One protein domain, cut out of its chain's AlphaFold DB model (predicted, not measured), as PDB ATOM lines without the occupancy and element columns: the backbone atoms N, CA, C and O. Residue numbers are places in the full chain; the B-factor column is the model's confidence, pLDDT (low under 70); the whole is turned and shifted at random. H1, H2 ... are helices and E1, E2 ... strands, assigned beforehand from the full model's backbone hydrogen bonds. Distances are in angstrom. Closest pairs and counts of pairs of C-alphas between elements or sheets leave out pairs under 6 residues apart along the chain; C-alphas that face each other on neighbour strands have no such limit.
ATOM      1  N   PHE A 281     -15.798  12.173 -17.221       95.06
ATOM      2  CA  PHE A 281     -14.404  12.531 -17.483       95.06
ATOM      3  C   PHE A 281     -13.782  13.257 -16.291       95.06
ATOM      4  O   PHE A 281     -14.452  14.038 -15.624       95.06
ATOM      5  N   GLY A 282     -12.494  13.030 -16.025       96.12
ATOM      6  CA  GLY A 282     -11.744  13.730 -14.976       96.12
ATOM      7  C   GLY A 282     -10.677  14.644 -15.567       96.12
ATOM      8  O   GLY A 282      -9.815  14.164 -16.295       96.12
ATOM      9  N   LEU A 283     -10.713  15.938 -15.241       96.38
ATOM     10  CA  LEU A 283      -9.735  16.940 -15.660       96.38
ATOM     11  C   LEU A 283      -8.711  17.205 -14.553       96.38
ATOM     12  O   LEU A 283      -8.986  17.849 -13.538       96.38
ATOM     13  N   PHE A 284      -7.485  16.754 -14.791       96.38
ATOM     14  CA  PHE A 284      -6.333  16.965 -13.922       96.38
ATOM     15  C   PHE A 284      -5.546  18.175 -14.428       96.38
ATOM     16  O   PHE A 284      -4.516  18.054 -15.090       96.38
ATOM     17  N   GLY A 285      -6.104  19.355 -14.155       91.81
ATOM     18  CA  GLY A 285      -5.630  20.639 -14.666       91.81
ATOM     19  C   GLY A 285      -4.818  21.472 -13.670       91.81
ATOM     20  O   GLY A 285      -5.115  21.498 -12.469       91.81
ATOM     21  N   THR A 286      -3.822  22.209 -14.161       90.19
ATOM     22  CA  THR A 286      -2.949  23.077 -13.356       90.19
ATOM     23  C   THR A 286      -2.962  24.514 -13.883       90.19
ATOM     24  O   THR A 286      -2.720  24.730 -15.063       90.19
ATOM     25  N   MET A 287      -3.194  25.482 -12.990       83.31
ATOM     26  CA  MET A 287      -3.105  26.932 -13.252       83.31
ATOM     27  C   MET A 287      -2.034  27.626 -12.389       83.31
ATOM     28  O   MET A 287      -1.995  28.844 -12.338       83.31
ATOM     29  N   ASP A 288      -1.219  26.856 -11.654       80.50
ATOM     30  CA  ASP A 288      -0.086  27.337 -10.838       80.50
ATOM     31  C   ASP A 288      -0.423  28.455  -9.810       80.50
ATOM     32  O   ASP A 288       0.458  29.131  -9.288       80.50
ATOM     33  N   ARG A 289      -1.713  28.626  -9.474       78.19
ATOM     34  CA  ARG A 289      -2.249  29.681  -8.596       78.19
ATOM     35  C   ARG A 289      -2.856  29.105  -7.319       78.19
ATOM     36  O   ARG A 289      -3.730  28.242  -7.392       78.19
ATOM     37  N   GLY A 290      -2.439  29.622  -6.156       79.44
ATOM     38  CA  GLY A 290      -3.083  29.402  -4.846       79.44
ATOM     39  C   GLY A 290      -3.332  27.933  -4.476       79.44
ATOM     40  O   GLY A 290      -4.269  27.620  -3.734       79.44
ATOM     41  N   TYR A 291      -2.555  27.015  -5.057       85.94
ATOM     42  CA  TYR A 291      -2.882  25.595  -5.056       85.94
ATOM     43  C   TYR A 291      -2.603  24.952  -3.695       85.94
ATOM     44  O   TYR A 291      -3.335  24.049  -3.293       85.94
ATOM     45  N   PHE A 292      -1.599  25.445  -2.962       88.81
ATOM     46  CA  PHE A 292      -1.285  24.948  -1.628       88.81
ATOM     47  C   PHE A 292      -2.340  25.378  -0.601       88.81
ATOM     48  O   PHE A 292      -2.845  24.537   0.134       88.81
ATOM     49  N   GLU A 293      -2.814  26.625  -0.640       88.19
ATOM     50  CA  GLU A 293      -3.960  27.066   0.173       88.19
ATOM     51  C   GLU A 293      -5.269  26.345  -0.219       88.19
ATOM     52  O   GLU A 293      -6.128  26.052   0.617       88.19
ATOM     53  N   ALA A 294      -5.448  25.980  -1.494       88.81
ATOM     54  CA  ALA A 294      -6.520  25.061  -1.884       88.81
ATOM     55  C   ALA A 294      -6.321  23.651  -1.289       88.81
ATOM     56  O   ALA A 294      -7.300  23.027  -0.869       88.81
ATOM     57  N   PHE A 295      -5.081  23.159  -1.197       91.75
ATOM     58  CA  PHE A 295      -4.756  21.868  -0.587       91.75
ATOM     59  C   PHE A 295      -5.001  21.871   0.924       91.75
ATOM     60  O   PHE A 295      -5.700  20.982   1.402       91.75
ATOM     61  N   ILE A 296      -4.553  22.894   1.659       90.75
ATOM     62  CA  ILE A 296      -4.836  23.074   3.092       90.75
ATOM     63  C   ILE A 296      -6.350  23.031   3.347       90.75
ATOM     64  O   ILE A 296      -6.817  22.281   4.206       90.75
ATOM     65  N   ARG A 297      -7.150  23.774   2.568       89.81
ATOM     66  CA  ARG A 297      -8.618  23.784   2.712       89.81
ATOM     67  C   ARG A 297      -9.259  22.426   2.409       89.81
ATOM     68  O   ARG A 297     -10.173  22.015   3.127       89.81
ATOM     69  N   VAL A 298      -8.787  21.710   1.385       92.19
ATOM     70  CA  VAL A 298      -9.259  20.349   1.064       92.19
ATOM     71  C   VAL A 298      -8.847  19.345   2.147       92.19
ATOM     72  O   VAL A 298      -9.681  18.530   2.546       92.19
ATOM     73  N   PHE A 299      -7.616  19.432   2.657       93.62
ATOM     74  CA  PHE A 299      -7.095  18.594   3.733       93.62
ATOM     75  C   PHE A 299      -7.903  18.795   5.014       93.62
ATOM     76  O   PHE A 299      -8.569  17.862   5.448       93.62
ATOM     77  N   ARG A 300      -7.971  20.023   5.550       91.38
ATOM     78  CA  ARG A 300      -8.720  20.346   6.779       91.38
ATOM     79  C   ARG A 300     -10.194  19.925   6.696       91.38
ATOM     80  O   ARG A 300     -10.717  19.324   7.627       91.38
ATOM     81  N   ARG A 301     -10.872  20.162   5.561       92.25
ATOM     82  CA  ARG A 301     -12.290  19.776   5.377       92.25
ATOM     83  C   ARG A 301     -12.515  18.258   5.313       92.25
ATOM     84  O   ARG A 301     -13.634  17.811   5.551       92.25
ATOM     85  N   ASN A 302     -11.501  17.466   4.963       93.81
ATOM     86  CA  ASN A 302     -11.626  16.018   4.764       93.81
ATOM     87  C   ASN A 302     -10.529  15.232   5.514       93.81
ATOM     88  O   ASN A 302     -10.154  14.144   5.076       93.81
ATOM     89  N   GLN A 303     -10.026  15.769   6.633       92.62
ATOM     90  CA  GLN A 303      -8.818  15.289   7.317       92.62
ATOM     91  C   GLN A 303      -8.894  13.794   7.653       92.62
ATOM     92  O   GLN A 303      -7.988  13.043   7.313       92.62
ATOM     93  N   ILE A 304     -10.033  13.345   8.193       91.81
ATOM     94  CA  ILE A 304     -10.306  11.940   8.551       91.81
ATOM     95  C   ILE A 304     -10.074  10.975   7.369       91.81
ATOM     96  O   ILE A 304      -9.650   9.841   7.571       91.81
ATOM     97  N   LEU A 305     -10.351  11.408   6.133       93.31
ATOM     98  CA  LEU A 305     -10.119  10.602   4.931       93.31
ATOM     99  C   LEU A 305      -8.682  10.740   4.418       93.31
ATOM    100  O   LEU A 305      -8.094   9.749   3.987       93.31
ATOM    101  N   LEU A 306      -8.150  11.965   4.411       95.94
ATOM    102  CA  LEU A 306      -6.895  12.295   3.736       95.94
ATOM    103  C   LEU A 306      -5.643  12.018   4.562       95.94
ATOM    104  O   LEU A 306      -4.626  11.678   3.973       95.94
ATOM    105  N   GLU A 307      -5.700  12.114   5.887       94.38
ATOM    106  CA  GLU A 307      -4.539  11.913   6.757       94.38
ATOM    107  C   GLU A 307      -3.997  10.480   6.622       94.38
ATOM    108  O   GLU A 307      -2.900  10.287   6.103       94.38
ATOM    109  N   GLY A 308      -4.819   9.461   6.899       93.62
ATOM    110  CA  GLY A 308      -4.446   8.048   6.711       93.62
ATOM    111  C   GLY A 308      -4.311   7.584   5.247       93.62
ATOM    112  O   GLY A 308      -3.916   6.443   4.987       93.62
ATOM    113  N   PHE A 309      -4.651   8.429   4.267       95.88
ATOM    114  CA  PHE A 309      -4.328   8.195   2.854       95.88
ATOM    115  C   PHE A 309      -2.921   8.714   2.533       95.88
ATOM    116  O   PHE A 309      -2.080   7.950   2.062       95.88
ATOM    117  N   LEU A 310      -2.647   9.982   2.850       95.06
ATOM    118  CA  LEU A 310      -1.359  10.629   2.604       95.06
ATOM    119  C   LEU A 310      -0.233   9.986   3.423       95.06
ATOM    120  O   LEU A 310       0.846   9.784   2.877       95.06
ATOM    121  N   GLU A 311      -0.480   9.574   4.670       94.06
ATOM    122  CA  GLU A 311       0.495   8.797   5.452       94.06
ATOM    123  C   GLU A 311       0.911   7.515   4.729       94.06
ATOM    124  O   GLU A 311       2.103   7.254   4.589       94.06
ATOM    125  N   ARG A 312      -0.049   6.745   4.197       94.62
ATOM    126  CA  ARG A 312       0.249   5.513   3.450       94.62
ATOM    127  C   ARG A 312       0.986   5.792   2.137       94.62
ATOM    128  O   ARG A 312       1.887   5.031   1.793       94.62
ATOM    129  N   VAL A 313       0.661   6.880   1.432       93.94
ATOM    130  CA  VAL A 313       1.399   7.311   0.227       93.94
ATOM    131  C   VAL A 313       2.856   7.618   0.577       93.94
ATOM    132  O   VAL A 313       3.757   7.035  -0.024       93.94
ATOM    133  N   LEU A 314       3.095   8.465   1.581       90.75
ATOM    134  CA  LEU A 314       4.438   8.894   1.987       90.75
ATOM    135  C   LEU A 314       5.269   7.751   2.595       90.75
ATOM    136  O   LEU A 314       6.469   7.681   2.365       90.75
ATOM    137  N   GLN A 315       4.642   6.815   3.314       89.38
ATOM    138  CA  GLN A 315       5.316   5.631   3.866       89.38
ATOM    139  C   GLN A 315       5.649   4.567   2.809       89.38
ATOM    140  O   GLN A 315       6.561   3.771   3.019       89.38
ATOM    141  N   SER A 316       4.930   4.521   1.679       85.50
ATOM    142  CA  SER A 316       5.118   3.467   0.667       85.50
ATOM    143  C   SER A 316       6.453   3.547  -0.091       85.50
ATOM    144  O   SER A 316       6.909   2.537  -0.628       85.50
ATOM    145  N   LYS A 317       7.094   4.724  -0.104       78.94
ATOM    146  CA  LYS A 317       8.470   4.947  -0.570       78.94
ATOM    147  C   LYS A 317       9.160   5.942   0.379       78.94
ATOM    148  O   LYS A 317       8.919   7.138   0.237       78.94
ATOM    149  N   PRO A 318       9.995   5.486   1.334       62.59
ATOM    150  CA  PRO A 318      10.587   6.365   2.346       62.59
ATOM    151  C   PRO A 318      11.554   7.401   1.758       62.59
ATOM    152  O   PRO A 318      11.656   8.496   2.297       62.59
ATOM    153  N   ASP A 319      12.185   7.098   0.619       67.81
ATOM    154  CA  ASP A 319      13.130   7.983  -0.084       67.81
ATOM    155  C   ASP A 319      12.422   9.070  -0.937       67.81
ATOM    156  O   ASP A 319      12.992   9.640  -1.868       67.81
ATOM    157  N   LEU A 320      11.135   9.340  -0.678       73.44
ATOM    158  CA  LEU A 320      10.401  10.432  -1.316       73.44
ATOM    159  C   LEU A 320      10.822  11.772  -0.710       73.44
ATOM    160  O   LEU A 320      10.483  12.071   0.429       73.44
ATOM    161  N   TYR A 321      11.427  12.643  -1.518       76.25
ATOM    162  CA  TYR A 321      11.833  13.990  -1.096       76.25
ATOM    163  C   TYR A 321      10.710  14.813  -0.415       76.25
ATOM    164  O   TYR A 321      10.933  15.515   0.569       76.25
ATOM    165  N   ILE A 322       9.457  14.663  -0.861       76.19
ATOM    166  CA  ILE A 322       8.293  15.285  -0.207       76.19
ATOM    167  C   ILE A 322       8.064  14.797   1.239       76.19
ATOM    168  O   ILE A 322       7.551  15.555   2.070       76.19
ATOM    169  N   ALA A 323       8.406  13.545   1.553       75.50
ATOM    170  CA  ALA A 323       8.318  13.021   2.911       75.50
ATOM    171  C   ALA A 323       9.359  13.691   3.824       75.50
ATOM    172  O   ALA A 323       9.026  14.031   4.958       75.50
ATOM    173  N   GLU A 324      10.565  13.983   3.316       79.56
ATOM    174  CA  GLU A 324      11.600  14.730   4.051       79.56
ATOM    175  C   GLU A 324      11.206  16.183   4.345       79.56
ATOM    176  O   GLU A 324      11.479  16.688   5.434       79.56
ATOM    177  N   ILE A 325      10.516  16.846   3.407       81.19
ATOM    178  CA  ILE A 325       9.935  18.187   3.617       81.19
ATOM    179  C   ILE A 325       8.909  18.180   4.768       81.19
ATOM    180  O   ILE A 325       8.650  19.218   5.379       81.19
ATOM    181  N   GLY A 326       8.313  17.023   5.074       84.88
ATOM    182  CA  GLY A 326       7.260  16.901   6.077       84.88
ATOM    183  C   GLY A 326       5.941  17.516   5.610       84.88
ATOM    184  O   GLY A 326       5.250  18.152   6.403       84.88
ATOM    185  N   ILE A 327       5.571  17.348   4.329       87.56
ATOM    186  CA  ILE A 327       4.385  18.001   3.736       87.56
ATOM    187  C   ILE A 327       3.098  17.781   4.546       87.56
ATOM    188  O   ILE A 327       2.270  18.681   4.651       87.56
ATOM    189  N   LEU A 328       2.944  16.601   5.153       88.88
ATOM    190  CA  LEU A 328       1.790  16.263   5.982       88.88
ATOM    191  C   LEU A 328       1.764  17.078   7.280       88.88
ATOM    192  O   LEU A 328       0.706  17.554   7.680       88.88
ATOM    193  N   ASP A 329       2.922  17.292   7.902       87.81
ATOM    194  CA  ASP A 329       3.036  18.131   9.093       87.81
ATOM    195  C   ASP A 329       2.778  19.600   8.753       87.81
ATOM    196  O   ASP A 329       2.137  20.293   9.536       87.81
ATOM    197  N   ILE A 330       3.165  20.058   7.557       88.06
ATOM    198  CA  ILE A 330       2.807  21.398   7.072       88.06
ATOM    199  C   ILE A 330       1.286  21.519   6.862       88.06
ATOM    200  O   ILE A 330       0.694  22.508   7.284       88.06
ATOM    201  N   LEU A 331       0.628  20.512   6.272       88.38
ATOM    202  CA  LEU A 331      -0.836  20.488   6.104       88.38
ATOM    203  C   LEU A 331      -1.598  20.443   7.445       88.38
ATOM    204  O   LEU A 331      -2.727  20.936   7.523       88.38
ATOM    205  N   ARG A 332      -0.982  19.882   8.497       87.94
ATOM    206  CA  ARG A 332      -1.492  19.876   9.880       87.94
ATOM    207  C   ARG A 332      -1.357  21.228  10.593       87.94
ATOM    208  O   ARG A 332      -2.071  21.444  11.569       87.94
ATOM    209  N   LEU A 333      -0.475  22.136  10.155       82.19
ATOM    210  CA  LEU A 333      -0.303  23.438  10.813       82.19
ATOM    211  C   LEU A 333      -1.582  24.275  10.698       82.19
ATOM    212  O   LEU A 333      -2.096  24.514   9.604       82.19
ATOM    213  N   GLU A 334      -2.083  24.780  11.827       62.12
ATOM    214  CA  GLU A 334      -3.220  25.710  11.848       62.12
ATOM    215  C   GLU A 334      -2.810  27.123  11.395       62.12
ATOM    216  O   GLU A 334      -3.569  27.795  10.694       62.12
ATOM    217  N   GLN A 335      -1.585  27.541  11.737       58.59
ATOM    218  CA  GLN A 335      -0.978  28.833  11.401       58.59
ATOM    219  C   GLN A 335       0.510  28.647  11.057       58.59
ATOM    220  O   GLN A 335       1.152  27.733  11.574       58.59
ATOM    221  N   GLY A 336       1.071  29.528  10.222       57.06
ATOM    222  CA  GLY A 336       2.505  29.514   9.896       57.06
ATOM    223  C   GLY A 336       2.927  28.502   8.826       57.06
ATOM    224  O   GLY A 336       4.031  27.965   8.900       57.06
ATOM    225  N   ALA A 337       2.072  28.242   7.829       61.47
ATOM    226  CA  ALA A 337       2.517  27.605   6.589       61.47
ATOM    227  C   ALA A 337       3.671  28.417   5.950       61.47
ATOM    228  O   ALA A 337       3.702  29.642   6.113       61.47
ATOM    229  N   PRO A 338       4.620  27.770   5.243       69.31
ATOM    230  CA  PRO A 338       5.622  28.479   4.454       69.31
ATOM    231  C   PRO A 338       4.968  29.452   3.467       69.31
ATOM    232  O   PRO A 338       3.860  29.203   2.997       69.31
ATOM    233  N   ASP A 339       5.679  30.535   3.154       71.88
ATOM    234  CA  ASP A 339       5.274  31.510   2.138       71.88
ATOM    235  C   ASP A 339       4.959  30.818   0.799       71.88
ATOM    236  O   ASP A 339       5.601  29.821   0.455       71.88
ATOM    237  N   ASP A 340       4.019  31.358   0.020       70.94
ATOM    238  CA  ASP A 340       3.625  30.803  -1.283       70.94
ATOM    239  C   ASP A 340       4.851  30.629  -2.195       70.94
ATOM    240  O   ASP A 340       4.928  29.659  -2.948       70.94
ATOM    241  N   GLN A 341       5.861  31.499  -2.062       77.12
ATOM    242  CA  GLN A 341       7.132  31.412  -2.783       77.12
ATOM    243  C   GLN A 341       7.907  30.100  -2.531       77.12
ATOM    244  O   GLN A 341       8.561  29.609  -3.448       77.12
ATOM    245  N   PHE A 342       7.808  29.488  -1.344       82.94
ATOM    246  CA  PHE A 342       8.384  28.158  -1.074       82.94
ATOM    247  C   PHE A 342       7.687  27.069  -1.901       82.94
ATOM    248  O   PHE A 342       8.327  26.143  -2.392       82.94
ATOM    249  N   PHE A 343       6.379  27.209  -2.112       84.62
ATOM    250  CA  PHE A 343       5.580  26.300  -2.931       84.62
ATOM    251  C   PHE A 343       5.652  26.600  -4.435       84.62
ATOM    252  O   PHE A 343       5.060  25.862  -5.216       84.62
ATOM    253  N   MET A 344       6.396  27.625  -4.862       83.94
ATOM    254  CA  MET A 344       6.685  27.856  -6.283       83.94
ATOM    255  C   MET A 344       7.954  27.146  -6.770       83.94
ATOM    256  O   MET A 344       8.090  26.971  -7.979       83.94
ATOM    257  N   ASP A 345       8.846  26.687  -5.876       88.44
ATOM    258  CA  ASP A 345      10.052  25.949  -6.286       88.44
ATOM    259  C   ASP A 345       9.651  24.713  -7.120       88.44
ATOM    260  O   ASP A 345       8.787  23.935  -6.684       88.44
ATOM    261  N   PRO A 346      10.223  24.491  -8.319       91.25
ATOM    262  CA  PRO A 346       9.893  23.342  -9.153       91.25
ATOM    263  C   PRO A 346      10.036  21.990  -8.439       91.25
ATOM    264  O   PRO A 346       9.202  21.105  -8.644       91.25
ATOM    265  N   LEU A 347      11.033  21.827  -7.562       91.12
ATOM    266  CA  LEU A 347      11.290  20.580  -6.836       91.12
ATOM    267  C   LEU A 347      10.165  20.235  -5.843       91.12
ATOM    268  O   LEU A 347       9.911  19.061  -5.569       91.12
ATOM    269  N   ILE A 348       9.456  21.251  -5.343       91.19
ATOM    270  CA  ILE A 348       8.358  21.120  -4.375       91.19
ATOM    271  C   ILE A 348       7.002  21.122  -5.090       91.19
ATOM    272  O   ILE A 348       6.133  20.291  -4.801       91.19
ATOM    273  N   SER A 349       6.811  22.037  -6.040       91.50
ATOM    274  CA  SER A 349       5.531  22.276  -6.708       91.50
ATOM    275  C   SER A 349       5.062  21.079  -7.529       91.50
ATOM    276  O   SER A 349       3.940  20.608  -7.324       91.50
ATOM    277  N   TRP A 350       5.916  20.523  -8.392       94.25
ATOM    278  CA  TRP A 350       5.595  19.372  -9.244       94.25
ATOM    279  C   TRP A 350       5.000  18.188  -8.462       94.25
ATOM    280  O   TRP A 350       3.853  17.816  -8.733       94.25
ATOM    281  N   PRO A 351       5.691  17.616  -7.459       94.38
ATOM    282  CA  PRO A 351       5.155  16.494  -6.691       94.38
ATOM    283  C   PRO A 351       4.014  16.890  -5.730       94.38
ATOM    284  O   PRO A 351       3.131  16.066  -5.475       94.38
ATOM    285  N   THR A 352       3.940  18.143  -5.253       93.25
ATOM    286  CA  THR A 352       2.819  18.599  -4.400       93.25
ATOM    287  C   THR A 352       1.528  18.758  -5.208       93.25
ATOM    288  O   THR A 352       0.446  18.428  -4.715       93.25
ATOM    289  N   HIS A 353       1.621  19.177  -6.475       94.19
ATOM    290  CA  HIS A 353       0.492  19.157  -7.403       94.19
ATOM    291  C   HIS A 353      -0.078  17.739  -7.555       94.19
ATOM    292  O   HIS A 353      -1.300  17.587  -7.522       94.19
ATOM    293  N   VAL A 354       0.765  16.699  -7.641       96.00
ATOM    294  CA  VAL A 354       0.300  15.299  -7.700       96.00
ATOM    295  C   VAL A 354      -0.526  14.941  -6.464       96.00
ATOM    296  O   VAL A 354      -1.679  14.522  -6.602       96.00
ATOM    297  N   LEU A 355       0.017  15.182  -5.264       95.88
ATOM    298  CA  LEU A 355      -0.682  14.898  -4.005       95.88
ATOM    299  C   LEU A 355      -2.010  15.648  -3.888       95.88
ATOM    300  O   LEU A 355      -3.012  15.045  -3.503       95.88
ATOM    301  N   TYR A 356      -2.048  16.932  -4.255       95.38
ATOM    302  CA  TYR A 356      -3.274  17.727  -4.225       95.38
ATOM    303  C   TYR A 356      -4.360  17.145  -5.140       95.38
ATOM    304  O   TYR A 356      -5.491  16.926  -4.699       95.38
ATOM    305  N   LYS A 357      -4.032  16.861  -6.408       96.44
ATOM    306  CA  LYS A 357      -5.014  16.348  -7.376       96.44
ATOM    307  C   LYS A 357      -5.530  14.970  -6.995       96.44
ATOM    308  O   LYS A 357      -6.740  14.751  -7.026       96.44
ATOM    309  N   VAL A 358      -4.636  14.060  -6.606       97.38
ATOM    310  CA  VAL A 358      -5.045  12.726  -6.161       97.38
ATOM    311  C   VAL A 358      -5.885  12.822  -4.888       97.38
ATOM    312  O   VAL A 358      -6.895  12.135  -4.793       97.38
ATOM    313  N   SER A 359      -5.560  13.722  -3.953       97.31
ATOM    314  CA  SER A 359      -6.396  13.973  -2.769       97.31
ATOM    315  C   SER A 359      -7.810  14.426  -3.145       97.31
ATOM    316  O   SER A 359      -8.790  13.946  -2.573       97.31
ATOM    317  N   CYS A 360      -7.941  15.310  -4.140       96.75
ATOM    318  CA  CYS A 360      -9.239  15.759  -4.646       96.75
ATOM    319  C   CYS A 360     -10.028  14.607  -5.291       96.75
ATOM    320  O   CYS A 360     -11.202  14.421  -4.965       96.75
ATOM    321  N   PHE A 361      -9.383  13.788  -6.130       97.44
ATOM    322  CA  PHE A 361      -9.994  12.584  -6.702       97.44
ATOM    323  C   PHE A 361     -10.412  11.583  -5.615       97.44
ATOM    324  O   PHE A 361     -11.570  11.181  -5.573       97.44
ATOM    325  N   TYR A 362      -9.515  11.234  -4.690       97.44
ATOM    326  CA  TYR A 362      -9.759  10.256  -3.630       97.44
ATOM    327  C   TYR A 362     -10.907  10.675  -2.705       97.44
ATOM    328  O   TYR A 362     -11.776   9.858  -2.422       97.44
ATOM    329  N   VAL A 363     -10.990  11.947  -2.290       96.50
ATOM    330  CA  VAL A 363     -12.134  12.454  -1.503       96.50
ATOM    331  C   VAL A 363     -13.449  12.328  -2.279       96.50
ATOM    332  O   VAL A 363     -14.467  11.938  -1.705       96.50
ATOM    333  N   THR A 364     -13.430  12.648  -3.572       95.12
ATOM    334  CA  THR A 364     -14.602  12.583  -4.459       95.12
ATOM    335  C   THR A 364     -15.079  11.139  -4.625       95.12
ATOM    336  O   THR A 364     -16.240  10.820  -4.359       95.12
ATOM    337  N   ALA A 365     -14.146  10.245  -4.956       94.94
ATOM    338  CA  ALA A 365     -14.361   8.815  -5.114       94.94
ATOM    339  C   ALA A 365     -14.816   8.155  -3.797       94.94
ATOM    340  O   ALA A 365     -15.771   7.384  -3.796       94.94
ATOM    341  N   LYS A 366     -14.222   8.506  -2.648       94.44
ATOM    342  CA  LYS A 366     -14.644   8.015  -1.324       94.44
ATOM    343  C   LYS A 366     -16.081   8.391  -0.979       94.44
ATOM    344  O   LYS A 366     -16.805   7.550  -0.454       94.44
ATOM    345  N   LYS A 367     -16.503   9.626  -1.271       91.44
ATOM    346  CA  LYS A 367     -17.872  10.096  -0.992       91.44
ATOM    347  C   LYS A 367     -18.925   9.417  -1.869       91.44
ATOM    348  O   LYS A 367     -20.035   9.191  -1.400       91.44
ATOM    349  N   CYS A 368     -18.575   9.075  -3.109       88.00
ATOM    350  CA  CYS A 368     -19.517   8.530  -4.094       88.00
ATOM    351  C   CYS A 368     -19.404   7.005  -4.314       88.00
ATOM    352  O   CYS A 368     -20.175   6.417  -5.076       88.00
ATOM    353  N   GLY A 369     -18.450   6.357  -3.642       92.12
ATOM    354  CA  GLY A 369     -18.044   4.975  -3.877       92.12
ATOM    355  C   GLY A 369     -16.915   4.899  -4.908       92.12
ATOM    356  O   GLY A 369     -17.105   5.248  -6.077       92.12
ATOM    357  N   TYR A 370     -15.743   4.419  -4.477       94.19
ATOM    358  CA  TYR A 370     -14.523   4.440  -5.292       94.19
ATOM    359  C   TYR A 370     -14.702   3.653  -6.593       94.19
ATOM    360  O   TYR A 370     -14.568   4.204  -7.684       94.19
ATOM    361  N   HIS A 371     -15.123   2.391  -6.469       92.31
ATOM    362  CA  HIS A 371     -15.381   1.508  -7.603       92.31
ATOM    363  C   HIS A 371     -16.453   2.063  -8.556       92.31
ATOM    364  O   HIS A 371     -16.270   2.012  -9.766       92.31
ATOM    365  N   ASN A 372     -17.534   2.656  -8.032       90.31
ATOM    366  CA  ASN A 372     -18.602   3.246  -8.853       90.31
ATOM    367  C   ASN A 372     -18.083   4.416  -9.698       90.31
ATOM    368  O   ASN A 372     -18.390   4.512 -10.884       90.31
ATOM    369  N   THR A 373     -17.282   5.288  -9.080       91.88
ATOM    370  CA  THR A 373     -16.670   6.448  -9.742       91.88
ATOM    371  C   THR A 373     -15.696   5.977 -10.825       91.88
ATOM    372  O   THR A 373     -15.780   6.421 -11.967       91.88
ATOM    373  N   PHE A 374     -14.830   5.014 -10.494       94.12
ATOM    374  CA  PHE A 374     -13.854   4.450 -11.423       94.12
ATOM    375  C   PHE A 374     -14.513   3.723 -12.607       94.12
ATOM    376  O   PHE A 374     -14.163   3.978 -13.757       94.12
ATOM    377  N   GLU A 375     -15.513   2.867 -12.365       91.25
ATOM    378  CA  GLU A 375     -16.258   2.167 -13.423       91.25
ATOM    379  C   GLU A 375     -17.008   3.124 -14.354       91.25
ATOM    380  O   GLU A 375     -17.032   2.903 -15.568       91.25
ATOM    381  N   ALA A 376     -17.607   4.190 -13.810       89.75
ATOM    382  CA  ALA A 376     -18.289   5.202 -14.609       89.75
ATOM    383  C   ALA A 376     -17.314   5.916 -15.562       89.75
ATOM    384  O   ALA A 376     -17.631   6.093 -16.739       89.75
ATOM    385  N   MET A 377     -16.105   6.242 -15.088       93.12
ATOM    386  CA  MET A 377     -15.042   6.786 -15.939       93.12
ATOM    387  C   MET A 377     -14.529   5.752 -16.952       93.12
ATOM    388  O   MET A 377     -14.333   6.080 -18.119       93.12
ATOM    389  N   ARG A 378     -14.359   4.486 -16.547       91.88
ATOM    390  CA  ARG A 378     -13.792   3.419 -17.390       91.88
ATOM    391  C   ARG A 378     -14.651   3.070 -18.604       91.88
ATOM    392  O   ARG A 378     -14.114   2.781 -19.666       91.88
ATOM    393  N   ARG A 379     -15.978   3.032 -18.446       85.44
ATOM    394  CA  ARG A 379     -16.879   2.469 -19.470       85.44
ATOM    395  C   ARG A 379     -17.154   3.403 -20.641       85.44
ATOM    396  O   ARG A 379     -17.264   2.922 -21.766       85.44
ATOM    397  N   GLN A 380     -17.347   4.696 -20.377       79.19
ATOM    398  CA  GLN A 380     -17.762   5.685 -21.389       79.19
ATOM    399  C   GLN A 380     -17.114   7.065 -21.206       79.19
ATOM    400  O   GLN A 380     -17.559   8.034 -21.815       79.19
ATOM    401  N   GLY A 381     -16.089   7.165 -20.363       89.75
ATOM    402  CA  GLY A 381     -15.401   8.409 -20.054       89.75
ATOM    403  C   GLY A 381     -13.889   8.283 -20.211       89.75
ATOM    404  O   GLY A 381     -13.393   7.649 -21.143       89.75
ATOM    405  N   GLY A 382     -13.156   8.884 -19.278       94.31
ATOM    406  CA  GLY A 382     -11.703   8.784 -19.221       94.31
ATOM    407  C   GLY A 382     -11.069   9.921 -18.432       94.31
ATOM    408  O   GLY A 382     -11.708  10.555 -17.590       94.31
ATOM    409  N   VAL A 383      -9.794  10.175 -18.702       96.00
ATOM    410  CA  VAL A 383      -8.992  11.166 -17.984       96.00
ATOM    411  C   VAL A 383      -8.348  12.141 -18.966       96.00
ATOM    412  O   VAL A 383      -7.759  11.733 -19.967       96.00
ATOM    413  N   PHE A 384      -8.445  13.430 -18.650       95.62
ATOM    414  CA  PHE A 384      -7.765  14.535 -19.319       95.62
ATOM    415  C   PHE A 384      -6.740  15.160 -18.368       95.62
ATOM    416  O   PHE A 384      -6.954  15.216 -17.154       95.62
ATOM    417  N   ALA A 385      -5.647  15.682 -18.912       94.69
ATOM    418  CA  ALA A 385      -4.576  16.306 -18.144       94.69
ATOM    419  C   ALA A 385      -4.150  17.646 -18.755       94.69
ATOM    420  O   ALA A 385      -4.251  17.837 -19.964       94.69
ATOM    421  N   SER A 386      -3.630  18.554 -17.925       92.94
ATOM    422  CA  SER A 386      -2.870  19.718 -18.393       92.94
ATOM    423  C   SER A 386      -1.867  20.202 -17.338       92.94
ATOM    424  O   SER A 386      -2.154  20.226 -16.136       92.94
ATOM    425  N   GLY A 387      -0.673  20.582 -17.794       92.19
ATOM    426  CA  GLY A 387       0.491  20.929 -16.983       92.19
ATOM    427  C   GLY A 387       0.894  19.800 -16.028       92.19
ATOM    428  O   GLY A 387       0.763  18.612 -16.335       92.19
ATOM    429  N   LYS A 388       1.313  20.188 -14.819       92.88
ATOM    430  CA  LYS A 388       1.739  19.293 -13.722       92.88
ATOM    431  C   LYS A 388       0.718  18.201 -13.348       92.88
ATOM    432  O   LYS A 388       1.080  17.199 -12.737       92.88
ATOM    433  N   GLY A 389      -0.561  18.369 -13.706       94.38
ATOM    434  CA  GLY A 389      -1.623  17.405 -13.403       94.38
ATOM    435  C   GLY A 389      -1.497  16.052 -14.120       94.38
ATOM    436  O   GLY A 389      -2.134  15.093 -13.686       94.38
ATOM    437  N   LEU A 390      -0.646  15.931 -15.149       96.38
ATOM    438  CA  LEU A 390      -0.449  14.683 -15.899       96.38
ATOM    439  C   LEU A 390      -0.036  13.490 -15.020       96.38
ATOM    440  O   LEU A 390      -0.555  12.392 -15.194       96.38
ATOM    441  N   PHE A 391       0.830  13.699 -14.027       97.44
ATOM    442  CA  PHE A 391       1.254  12.632 -13.111       97.44
ATOM    443  C   PHE A 391       0.129  12.158 -12.181       97.44
ATOM    444  O   PHE A 391       0.043  10.974 -11.866       97.44
ATOM    445  N   ALA A 392      -0.794  13.044 -11.800       97.62
ATOM    446  CA  ALA A 392      -1.992  12.647 -11.062       97.62
ATOM    447  C   ALA A 392      -3.009  11.918 -11.952       97.62
ATOM    448  O   ALA A 392      -3.618  10.946 -11.511       97.62
ATOM    449  N   ALA A 393      -3.153  12.347 -13.211       97.38
ATOM    450  CA  ALA A 393      -3.965  11.651 -14.204       97.38
ATOM    451  C   ALA A 393      -3.461  10.221 -14.454       97.38
ATOM    452  O   ALA A 393      -4.266   9.295 -14.474       97.38
ATOM    453  N   LEU A 394      -2.140  10.033 -14.577       97.00
ATOM    454  CA  LEU A 394      -1.495   8.719 -14.674       97.00
ATOM    455  C   LEU A 394      -1.765   7.869 -13.422       97.00
ATOM    456  O   LEU A 394      -2.272   6.757 -13.546       97.00
ATOM    457  N   ALA A 395      -1.516   8.409 -12.221       97.06
ATOM    458  CA  ALA A 395      -1.758   7.697 -10.963       97.06
ATOM    459  C   ALA A 395      -3.210   7.206 -10.833       97.06
ATOM    460  O   ALA A 395      -3.441   6.065 -10.437       97.06
ATOM    461  N   VAL A 396      -4.187   8.041 -11.201       97.62
ATOM    462  CA  VAL A 396      -5.609   7.670 -11.193       97.62
ATOM    463  C   VAL A 396      -5.937   6.675 -12.307       97.62
ATOM    464  O   VAL A 396      -6.592   5.673 -12.040       97.62
ATOM    465  N   ALA A 397      -5.453   6.885 -13.533       96.38
ATOM    466  CA  ALA A 397      -5.729   5.994 -14.661       96.38
ATOM    467  C   ALA A 397      -5.175   4.573 -14.471       96.38
ATOM    468  O   ALA A 397      -5.722   3.636 -15.051       96.38
ATOM    469  N   MET A 398      -4.134   4.397 -13.653       95.38
ATOM    470  CA  MET A 398      -3.528   3.097 -13.339       95.38
ATOM    471  C   MET A 398      -4.195   2.358 -12.159       95.38
ATOM    472  O   MET A 398      -3.800   1.236 -11.857       95.38
ATOM    473  N   SER A 399      -5.185   2.955 -11.477       96.44
ATOM    474  CA  SER A 399      -5.588   2.526 -10.122       96.44
ATOM    475  C   SER A 399      -7.085   2.219  -9.949       96.44
ATOM    476  O   SER A 399      -7.825   3.049  -9.404       96.44
ATOM    477  N   PRO A 400      -7.553   1.020 -10.354       94.62
ATOM    478  CA  PRO A 400      -8.931   0.577 -10.124       94.62
ATOM    479  C   PRO A 400      -9.275   0.337  -8.643       94.62
ATOM    480  O   PRO A 400     -10.460   0.321  -8.301       94.62
ATOM    481  N   THR A 401      -8.281   0.198  -7.758       96.00
ATOM    482  CA  THR A 401      -8.450   0.111  -6.295       96.00
ATOM    483  C   THR A 401      -7.744   1.243  -5.536       96.00
ATOM    484  O   THR A 401      -6.902   1.963  -6.076       96.00
ATOM    485  N   GLU A 402      -8.091   1.408  -4.256       94.94
ATOM    486  CA  GLU A 402      -7.489   2.421  -3.379       94.94
ATOM    487  C   GLU A 402      -6.032   2.095  -3.025       94.94
ATOM    488  O   GLU A 402      -5.195   2.990  -2.917       94.94
ATOM    489  N   GLU A 403      -5.717   0.811  -2.864       95.06
ATOM    490  CA  GLU A 403      -4.375   0.302  -2.589       95.06
ATOM    491  C   GLU A 403      -3.427   0.563  -3.769       95.06
ATOM    492  O   GLU A 403      -2.306   1.038  -3.574       95.06
ATOM    493  N   GLU A 404      -3.896   0.334  -4.999       95.50
ATOM    494  CA  GLU A 404      -3.166   0.706  -6.217       95.50
ATOM    495  C   GLU A 404      -3.019   2.224  -6.337       95.50
ATOM    496  O   GLU A 404      -1.948   2.692  -6.720       95.50
ATOM    497  N   LEU A 405      -4.033   3.007  -5.940       97.19
ATOM    498  CA  LEU A 405      -3.931   4.468  -5.959       97.19
ATOM    499  C   LEU A 405      -2.814   4.956  -5.045       97.19
ATOM    500  O   LEU A 405      -2.042   5.820  -5.449       97.19
ATOM    501  N   ILE A 406      -2.681   4.389  -3.845       96.19
ATOM    502  CA  ILE A 406      -1.583   4.715  -2.926       96.19
ATOM    503  C   ILE A 406      -0.229   4.417  -3.587       96.19
ATOM    504  O   ILE A 406       0.648   5.283  -3.619       96.19
ATOM    505  N   HIS A 407      -0.085   3.222  -4.166       94.38
ATOM    506  CA  HIS A 407       1.152   2.773  -4.804       94.38
ATOM    507  C   HIS A 407       1.545   3.633  -6.016       94.38
ATOM    508  O   HIS A 407       2.659   4.160  -6.076       94.38
ATOM    509  N   HIS A 408       0.629   3.821  -6.968       95.56
ATOM    510  CA  HIS A 408       0.888   4.603  -8.174       95.56
ATOM    511  C   HIS A 408       1.048   6.096  -7.864       95.56
ATOM    512  O   HIS A 408       1.862   6.755  -8.504       95.56
ATOM    513  N   THR A 409       0.375   6.637  -6.840       96.62
ATOM    514  CA  THR A 409       0.603   8.029  -6.405       96.62
ATOM    515  C   THR A 409       2.030   8.226  -5.916       96.62
ATOM    516  O   THR A 409       2.679   9.175  -6.340       96.62
ATOM    517  N   ALA A 410       2.566   7.318  -5.098       94.44
ATOM    518  CA  ALA A 410       3.952   7.409  -4.642       94.44
ATOM    519  C   ALA A 410       4.964   7.282  -5.796       94.44
ATOM    520  O   ALA A 410       5.949   8.021  -5.841       94.44
ATOM    521  N   GLN A 411       4.709   6.399  -6.770       93.69
ATOM    522  CA  GLN A 411       5.519   6.316  -7.992       93.69
ATOM    523  C   GLN A 411       5.466   7.612  -8.817       93.69
ATOM    524  O   GLN A 411       6.506   8.108  -9.247       93.69
ATOM    525  N   MET A 412       4.277   8.185  -9.011       96.12
ATOM    526  CA  MET A 412       4.092   9.406  -9.799       96.12
ATOM    527  C   MET A 412       4.595  10.662  -9.072       96.12
ATOM    528  O   MET A 412       5.095  11.575  -9.722       96.12
ATOM    529  N   CYS A 413       4.564  10.691  -7.736       95.12
ATOM    530  CA  CYS A 413       5.266  11.700  -6.943       95.12
ATOM    531  C   CYS A 413       6.783  11.610  -7.147       95.12
ATOM    532  O   CYS A 413       7.397  12.640  -7.387       95.12
ATOM    533  N   GLN A 414       7.389  10.414  -7.138       93.25
ATOM    534  CA  GLN A 414       8.821  10.265  -7.442       93.25
ATOM    535  C   GLN A 414       9.152  10.744  -8.867       93.25
ATOM    536  O   GLN A 414      10.114  11.486  -9.058       93.25
ATOM    537  N   ALA A 415       8.334  10.375  -9.860       95.00
ATOM    538  CA  ALA A 415       8.499  10.836 -11.239       95.00
ATOM    539  C   ALA A 415       8.445  12.374 -11.340       95.00
ATOM    540  O   ALA A 415       9.304  12.979 -11.983       95.00
ATOM    541  N   ALA A 416       7.485  13.000 -10.649       95.94
ATOM    542  CA  ALA A 416       7.316  14.449 -10.587       95.94
ATOM    543  C   ALA A 416       8.428  15.165  -9.794       95.94
ATOM    544  O   ALA A 416       8.834  16.248 -10.204       95.94
ATOM    545  N   CYS A 417       8.976  14.569  -8.725       94.19
ATOM    546  CA  CYS A 417      10.168  15.090  -8.038       94.19
ATOM    547  C   CYS A 417      11.353  15.218  -9.006       94.19
ATOM    548  O   CYS A 417      12.068  16.213  -8.970       94.19
ATOM    549  N   ILE A 418      11.552  14.236  -9.891       94.62
ATOM    550  CA  ILE A 418      12.660  14.240 -10.859       94.62
ATOM    551  C   ILE A 418      12.454  15.327 -11.929       94.62
ATOM    552  O   ILE A 418      13.407  16.022 -12.273       94.62
ATOM    553  N   VAL A 419      11.216  15.553 -12.389       95.56
ATOM    554  CA  VAL A 419      10.886  16.707 -13.253       95.56
ATOM    555  C   VAL A 419      11.180  18.027 -12.534       95.56
ATOM    556  O   VAL A 419      11.830  18.908 -13.094       95.56
ATOM    557  N   GLY A 420      10.767  18.139 -11.270       94.19
ATOM    558  CA  GLY A 420      11.058  19.291 -10.421       94.19
ATOM    559  C   GLY A 420      12.558  19.532 -10.215       94.19
ATOM    560  O   GLY A 420      12.996  20.677 -10.241       94.19
ATOM    561  N   LEU A 421      13.369  18.476 -10.095       92.25
ATOM    562  CA  LEU A 421      14.829  18.569  -9.993       92.25
ATOM    563  C   LEU A 421      15.464  19.127 -11.274       92.25
ATOM    564  O   LEU A 421      16.305  20.021 -11.193       92.25
ATOM    565  N   VAL A 422      15.053  18.633 -12.449       93.38
ATOM    566  CA  VAL A 422      15.515  19.153 -13.750       93.38
ATOM    567  C   VAL A 422      15.160  20.637 -13.879       93.38
ATOM    568  O   VAL A 422      16.024  21.455 -14.200       93.38
ATOM    569  N   TYR A 423      13.927  21.019 -13.532       93.44
ATOM    570  CA  TYR A 423      13.512  22.420 -13.581       93.44
ATOM    571  C   TYR A 423      14.180  23.309 -12.523       93.44
ATOM    572  O   TYR A 423      14.530  24.434 -12.854       93.44
ATOM    573  N   SER A 424      14.447  22.831 -11.306       91.44
ATOM    574  CA  SER A 424      15.163  23.599 -10.268       91.44
ATOM    575  C   SER A 424      16.637  23.836 -10.649       91.44
ATOM    576  O   SER A 424      17.166  24.940 -10.484       91.44
ATOM    577  N   LYS A 425      17.306  22.852 -11.277       89.50
ATOM    578  CA  LYS A 425      18.626  23.067 -11.908       89.50
ATOM    579  C   LYS A 425      18.558  24.155 -12.988       89.50
ATOM    580  O   LYS A 425      19.451  25.001 -13.062       89.50
ATOM    581  N   PHE A 426      17.516  24.134 -13.816       87.88
ATOM    582  CA  PHE A 426      17.349  25.060 -14.933       87.88
ATOM    583  C   PHE A 426      16.980  26.484 -14.488       87.88
ATOM    584  O   PHE A 426      17.540  27.455 -14.995       87.88
ATOM    585  N   GLU A 427      16.129  26.622 -13.470       88.62
ATOM    586  CA  GLU A 427      15.784  27.892 -12.827       88.62
ATOM    587  C   GLU A 427      17.039  28.648 -12.384       88.62
ATOM    588  O   GLU A 427      17.180  29.838 -12.659       88.62
ATOM    589  N   LYS A 428      18.008  27.952 -11.774       86.19
ATOM    590  CA  LYS A 428      19.284  28.550 -11.350       86.19
ATOM    591  C   LYS A 428      20.105  29.117 -12.509       86.19
ATOM    592  O   LYS A 428      20.771  30.136 -12.326       86.19
ATOM    593  N   GLN A 429      20.054  28.486 -13.682       85.12
ATOM    594  CA  GLN A 429      20.723  28.971 -14.893       85.12
ATOM    595  C   GLN A 429      20.008  30.216 -15.442       85.12
ATOM    596  O   GLN A 429      20.645  31.236 -15.715       85.12
ATOM    597  N   LEU A 430      18.676  30.167 -15.526       85.62
ATOM    598  CA  LEU A 430      17.842  31.274 -16.001       85.62
ATOM    599  C   LEU A 430      17.823  32.476 -15.047       85.62
ATOM    600  O   LEU A 430      17.686  33.611 -15.500       85.62
ATOM    601  N   HIS A 431      18.007  32.264 -13.741       81.19
ATOM    602  CA  HIS A 431      17.921  33.310 -12.721       81.19
ATOM    603  C   HIS A 431      18.856  34.497 -13.006       81.19
ATOM    604  O   HIS A 431      18.517  35.636 -12.697       81.19
ATOM    605  N   VAL A 432      20.019  34.263 -13.628       78.06
ATOM    606  CA  VAL A 432      20.939  35.340 -14.034       78.06
ATOM    607  C   VAL A 432      20.309  36.256 -15.091       78.06
ATOM    608  O   VAL A 432      20.460  37.471 -14.987       78.06
ATOM    609  N   GLN A 433      19.568  35.694 -16.049       73.44
ATOM    610  CA  GLN A 433      18.931  36.416 -17.157       73.44
ATOM    611  C   GLN A 433      17.758  37.282 -16.664       73.44
ATOM    612  O   GLN A 433      17.627  38.439 -17.053       73.44
ATOM    613  N   VAL A 434      16.953  36.766 -15.726       83.12
ATOM    614  CA  VAL A 434      15.751  37.461 -15.217       83.12
ATOM    615  C   VAL A 434      15.982  38.352 -13.988       83.12
ATOM    616  O   VAL A 434      15.041  38.973 -13.493       83.12
ATOM    617  N   LYS A 435      17.222  38.488 -13.497       78.69
ATOM    618  CA  LYS A 435      17.561  39.340 -12.333       78.69
ATOM    619  C   LYS A 435      17.066  40.783 -12.458       78.69
ATOM    620  O   LYS A 435      16.614  41.341 -11.458       78.69
ATOM    621  N   GLN A 436      17.174  41.352 -13.662       75.50
ATOM    622  CA  GLN A 436      16.822  42.742 -13.982       75.50
ATOM    623  C   GLN A 436      15.355  42.926 -14.410       75.50
ATOM    624  O   GLN A 436      14.901  44.061 -14.527       75.50
ATOM    625  N   GLN A 546      15.830  18.586 -22.469       88.06
ATOM    626  CA  GLN A 546      15.493  18.158 -21.103       88.06
ATOM    627  C   GLN A 546      14.718  16.835 -21.063       88.06
ATOM    628  O   GLN A 546      14.841  16.091 -20.094       88.06
ATOM    629  N   HIS A 547      13.959  16.498 -22.113       89.56
ATOM    630  CA  HIS A 547      13.246  15.217 -22.177       89.56
ATOM    631  C   HIS A 547      14.201  14.008 -22.160       89.56
ATOM    632  O   HIS A 547      13.876  12.993 -21.548       89.56
ATOM    633  N   LEU A 548      15.394  14.121 -22.760       90.75
ATOM    634  CA  LEU A 548      16.392  13.046 -22.761       90.75
ATOM    635  C   LEU A 548      17.063  12.890 -21.389       90.75
ATOM    636  O   LEU A 548      17.206  11.761 -20.918       90.75
ATOM    637  N   GLU A 549      17.416  14.000 -20.721       92.00
ATOM    638  CA  GLU A 549      17.909  13.975 -19.331       92.00
ATOM    639  C   GLU A 549      16.856  13.341 -18.410       92.00
ATOM    640  O   GLU A 549      17.165  12.443 -17.629       92.00
ATOM    641  N   LEU A 550      15.591  13.738 -18.558       94.00
ATOM    642  CA  LEU A 550      14.474  13.218 -17.775       94.00
ATOM    643  C   LEU A 550      14.268  11.705 -17.966       94.00
ATOM    644  O   LEU A 550      14.120  10.979 -16.983       94.00
ATOM    645  N   LEU A 551      14.316  11.211 -19.209       92.56
ATOM    646  CA  LEU A 551      14.237   9.779 -19.514       92.56
ATOM    647  C   LEU A 551      15.405   8.987 -18.909       92.56
ATOM    648  O   LEU A 551      15.200   7.876 -18.411       92.56
ATOM    649  N   GLN A 552      16.617   9.549 -18.920       92.69
ATOM    650  CA  GLN A 552      17.773   8.938 -18.269       92.69
ATOM    651  C   GLN A 552      17.585   8.876 -16.744       92.69
ATOM    652  O   GLN A 552      17.697   7.795 -16.167       92.69
ATOM    653  N   LEU A 553      17.223   9.991 -16.103       93.06
ATOM    654  CA  LEU A 553      17.031  10.063 -14.650       93.06
ATOM    655  C   LEU A 553      15.892   9.156 -14.162       93.06
ATOM    656  O   LEU A 553      16.018   8.516 -13.117       93.06
ATOM    657  N   TRP A 554      14.793   9.039 -14.916       93.75
ATOM    658  CA  TRP A 554      13.717   8.084 -14.623       93.75
ATOM    659  C   TRP A 554      14.181   6.631 -14.715       93.75
ATOM    660  O   TRP A 554      13.846   5.834 -13.837       93.75
ATOM    661  N   LYS A 555      14.986   6.290 -15.726       90.69
ATOM    662  CA  LYS A 555      15.567   4.950 -15.875       90.69
ATOM    663  C   LYS A 555      16.523   4.612 -14.727       90.69
ATOM    664  O   LYS A 555      16.466   3.503 -14.204       90.69
ATOM    665  N   GLU A 556      17.373   5.555 -14.325       90.56
ATOM    666  CA  GLU A 556      18.297   5.407 -13.190       90.56
ATOM    667  C   GLU A 556      17.551   5.298 -11.849       90.56
ATOM    668  O   GLU A 556      17.942   4.517 -10.984       90.56
ATOM    669  N   SER A 557      16.423   6.000 -11.709       87.44
ATOM    670  CA  SER A 557      15.580   6.013 -10.503       87.44
ATOM    671  C   SER A 557      14.511   4.906 -10.454       87.44
ATOM    672  O   SER A 557      13.644   4.936  -9.574       87.44
ATOM    673  N   ALA A 558      14.536   3.958 -11.399       86.88
ATOM    674  CA  ALA A 558      13.551   2.880 -11.558       86.88
ATOM    675  C   ALA A 558      12.078   3.361 -11.593       86.88
ATOM    676  O   ALA A 558      11.184   2.754 -10.997       86.88
ATOM    677  N   VAL A 559      11.814   4.468 -12.294       87.19
ATOM    678  CA  VAL A 559      10.456   4.965 -12.557       87.19
ATOM    679  C   VAL A 559       9.855   4.198 -13.739       87.19
ATOM    680  O   VAL A 559      10.310   4.322 -14.874       87.19
ATOM    681  N   GLU A 560       8.806   3.417 -13.478       82.81
ATOM    682  CA  GLU A 560       8.084   2.658 -14.502       82.81
ATOM    683  C   GLU A 560       6.843   3.412 -15.001       82.81
ATOM    684  O   GLU A 560       5.866   3.575 -14.268       82.81
ATOM    685  N   LEU A 561       6.846   3.805 -16.277       86.38
ATOM    686  CA  LEU A 561       5.676   4.324 -16.990       86.38
ATOM    687  C   LEU A 561       5.239   3.304 -18.042       86.38
ATOM    688  O   LEU A 561       5.818   3.230 -19.122       86.38
ATOM    689  N   ASP A 562       4.223   2.503 -17.717       84.12
ATOM    690  CA  ASP A 562       3.750   1.418 -18.579       84.12
ATOM    691  C   ASP A 562       2.285   1.593 -18.987       84.12
ATOM    692  O   ASP A 562       1.388   1.621 -18.145       84.12
ATOM    693  N   ALA A 563       2.040   1.672 -20.296       85.62
ATOM    694  CA  ALA A 563       0.702   1.849 -20.852       85.62
ATOM    695  C   ALA A 563      -0.203   0.632 -20.610       85.62
ATOM    696  O   ALA A 563      -1.409   0.806 -20.458       85.62
ATOM    697  N   ALA A 564       0.358  -0.576 -20.468       86.19
ATOM    698  CA  ALA A 564      -0.422  -1.769 -20.130       86.19
ATOM    699  C   ALA A 564      -1.025  -1.721 -18.709       86.19
ATOM    700  O   ALA A 564      -1.959  -2.467 -18.413       86.19
ATOM    701  N   LYS A 565      -0.533  -0.826 -17.838       89.56
ATOM    702  CA  LYS A 565      -1.113  -0.561 -16.512       89.56
ATOM    703  C   LYS A 565      -2.268   0.453 -16.554       89.56
ATOM    704  O   LYS A 565      -2.947   0.608 -15.544       89.56
ATOM    705  N   LEU A 566      -2.525   1.136 -17.678       92.56
ATOM    706  CA  LEU A 566      -3.630   2.096 -17.807       92.56
ATOM    707  C   LEU A 566      -4.980   1.364 -17.893       92.56
ATOM    708  O   LEU A 566      -5.307   0.725 -18.889       92.56
ATOM    709  N   ASN A 580      -3.700   4.278 -24.116       75.56
ATOM    710  CA  ASN A 580      -3.879   2.882 -23.705       75.56
ATOM    711  C   ASN A 580      -3.345   1.825 -24.701       75.56
ATOM    712  O   ASN A 580      -3.364   0.642 -24.377       75.56
ATOM    713  N   GLU A 581      -2.870   2.219 -25.889       65.44
ATOM    714  CA  GLU A 581      -2.394   1.292 -26.940       65.44
ATOM    715  C   GLU A 581      -0.866   1.329 -27.183       65.44
ATOM    716  O   GLU A 581      -0.363   0.677 -28.100       65.44
ATOM    717  N   PHE A 582      -0.100   2.084 -26.386       65.00
ATOM    718  CA  PHE A 582       1.350   2.240 -26.586       65.00
ATOM    719  C   PHE A 582       2.196   1.164 -25.888       65.00
ATOM    720  O   PHE A 582       1.739   0.438 -25.012       65.00
ATOM    721  N   THR A 583       3.471   1.061 -26.273       66.25
ATOM    722  CA  THR A 583       4.471   0.280 -25.529       66.25
ATOM    723  C   THR A 583       5.056   1.102 -24.376       66.25
ATOM    724  O   THR A 583       5.063   2.332 -24.425       66.25
ATOM    725  N   THR A 584       5.606   0.435 -23.359       60.91
ATOM    726  CA  THR A 584       6.220   1.053 -22.166       60.91
ATOM    727  C   THR A 584       7.221   2.165 -22.517       60.91
ATOM    728  O   THR A 584       7.077   3.299 -22.068       60.91
ATOM    729  N   CYS A 585       8.187   1.889 -23.404       62.78
ATOM    730  CA  CYS A 585       9.174   2.889 -23.830       62.78
ATOM    731  C   CYS A 585       8.539   4.088 -24.555       62.78
ATOM    732  O   CYS A 585       9.018   5.208 -24.409       62.78
ATOM    733  N   ALA A 586       7.460   3.867 -25.314       80.44
ATOM    734  CA  ALA A 586       6.756   4.933 -26.023       80.44
ATOM    735  C   ALA A 586       5.888   5.795 -25.091       80.44
ATOM    736  O   ALA A 586       5.690   6.972 -25.380       80.44
ATOM    737  N   LEU A 587       5.380   5.250 -23.975       89.00
ATOM    738  CA  LEU A 587       4.660   6.052 -22.983       89.00
ATOM    739  C   LEU A 587       5.614   6.968 -22.212       89.00
ATOM    740  O   LEU A 587       5.329   8.155 -22.093       89.00
ATOM    741  N   ALA A 588       6.741   6.445 -21.719       91.25
ATOM    742  CA  ALA A 588       7.719   7.250 -20.985       91.25
ATOM    743  C   ALA A 588       8.211   8.448 -21.818       91.25
ATOM    744  O   ALA A 588       8.217   9.574 -21.325       91.25
ATOM    745  N   ASP A 589       8.538   8.214 -23.092       91.00
ATOM    746  CA  ASP A 589       8.938   9.251 -24.050       91.00
ATOM    747  C   ASP A 589       7.836  10.303 -24.267       91.00
ATOM    748  O   ASP A 589       8.058  11.494 -24.048       91.00
ATOM    749  N   ARG A 590       6.600   9.869 -24.564       91.94
ATOM    750  CA  ARG A 590       5.437  10.767 -24.705       91.94
ATOM    751  C   ARG A 590       5.186  11.616 -23.460       91.94
ATOM    752  O   ARG A 590       4.878  12.798 -23.594       91.94
ATOM    753  N   VAL A 591       5.321  11.044 -22.261       94.75
ATOM    754  CA  VAL A 591       5.171  11.784 -20.997       94.75
ATOM    755  C   VAL A 591       6.313  12.786 -20.829       94.75
ATOM    756  O   VAL A 591       6.036  13.944 -20.533       94.75
ATOM    757  N   ALA A 592       7.569  12.392 -21.071       93.75
ATOM    758  CA  ALA A 592       8.728  13.281 -20.977       93.75
ATOM    759  C   ALA A 592       8.602  14.486 -21.925       93.75
ATOM    760  O   ALA A 592       8.763  15.629 -21.497       93.75
ATOM    761  N   VAL A 593       8.230  14.252 -23.186       92.56
ATOM    762  CA  VAL A 593       7.968  15.296 -24.192       92.56
ATOM    763  C   VAL A 593       6.802  16.206 -23.773       92.56
ATOM    764  O   VAL A 593       6.911  17.433 -23.852       92.56
ATOM    765  N   ALA A 594       5.707  15.629 -23.262       93.56
ATOM    766  CA  ALA A 594       4.517  16.369 -22.838       93.56
ATOM    767  C   ALA A 594       4.732  17.258 -21.599       93.56
ATOM    768  O   ALA A 594       4.047  18.275 -21.476       93.56
ATOM    769  N   VAL A 595       5.639  16.903 -20.680       94.19
ATOM    770  CA  VAL A 595       5.935  17.721 -19.483       94.19
ATOM    771  C   VAL A 595       7.066  18.726 -19.684       94.19
ATOM    772  O   VAL A 595       7.188  19.638 -18.874       94.19
ATOM    773  N   THR A 596       7.869  18.585 -20.744       91.38
ATOM    774  CA  THR A 596       9.027  19.457 -20.996       91.38
ATOM    775  C   THR A 596       8.752  20.529 -22.046       91.38
ATOM    776  O   THR A 596       8.810  21.717 -21.728       91.38
TER     777      THR A 596
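What this domain is: This is residues 281 to 436, 546 to 566 and 580 to 596 of the 863 residues of the protein "SAT domain-containing protein" of Trypanosoma rangeli (UniProt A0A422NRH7). Three helices, H6, H8 and H9, make the core. The short helices H1 to H4 cover one side of it, the crossed pair H10 and H11 lies on the opposite side, and a small two-strand sheet packs on H8. Residues 428 to 436, mostly the end of H9, stick out as an arm. The printed part has 194 residues with eleven named helices and two named strands, in the order E1, H1 to H7, E2, H8 to H11; the sheet E1, E2 is parallel and the class is mostly helix. It is compact, with a radius of gyration of the C-alphas of 16.5 A, and spans 52 by 46 by 29 A.

Where its parts are: E1, residues 281 to 285, begins at C-alpha 281 (-14.404, 12.531, -17.483). H1 is residues 291 to 301, H2 303 to 316, H3 321 to 325, H4 327 to 332 and H5 340 to 344. H6, residues 346 to 368, is 33.3 A long. H7 is residues 370 to 380, E2 382 to 386 and H8 387 to 397. H9, residues 402 to 434, is 43.7 A long, with a kink of 39 degrees near residue 428. H10 is residues 546 to 556; H11, residues 584 to 596, ends at C-alpha 596 (9.027, 19.457, -20.996).

How they stand to each other: H6 is the hub, touching six helices, and forms a bundle, helices side by side, with H8 and H9. H6 and H9 touch at a shallow tilt of 29 degrees, opposite ways, the C-alphas of Leu 347 and Gly 420 being closest at 3.8 A. H8 and H9 form a helical hairpin, closest at the C-alphas of Ala 395 and His 408, 4.9 A. E1 and E2 are parallel, with N 284 and O 384 2.9 A apart, within hydrogen-bond range; with H1 to H7 between them they form a strand-helix-strand unit, two parallel neighbour strands joined through helices. H6 and H7 touch only at the corner, closest at the C-alphas of Ala 365 and Thr 373, 5.7 A. H2 touches H9, about perpendicular at 77 degrees, closest at the C-alphas of Val 313 and Ile 406, 5.1 A. H1 touches H4, H3 only just touches H6 with 3 pairs of C-alphas within 8 A, and H5 is near H1 and H6. H10 and H11 touch at a steep tilt of 45 degrees, closest at the C-alphas of His 547 and Ala 592, 5.1 A. In H1, H3, H4, H5, H10 and H11 every O i to N i+4 pair is within hydrogen-bond range; the counts are 7 of 10 in H2, 18 of 19 in H6, 6 of 7 in H7, 5 of 7 in H8 and 26 of 29 in H9.

The domain as a whole: The C-alphas of Asn 372 and Gln 436, the two farthest apart, are 53.3 A apart. Residues 437 to 545 and 567 to 579 are not printed; the C-alpha gaps are 25.6 A and 6.0 A. No link printed whole is long. Residues 318 to 319, 334 to 338 and 581 to 585 have pLDDT under 70.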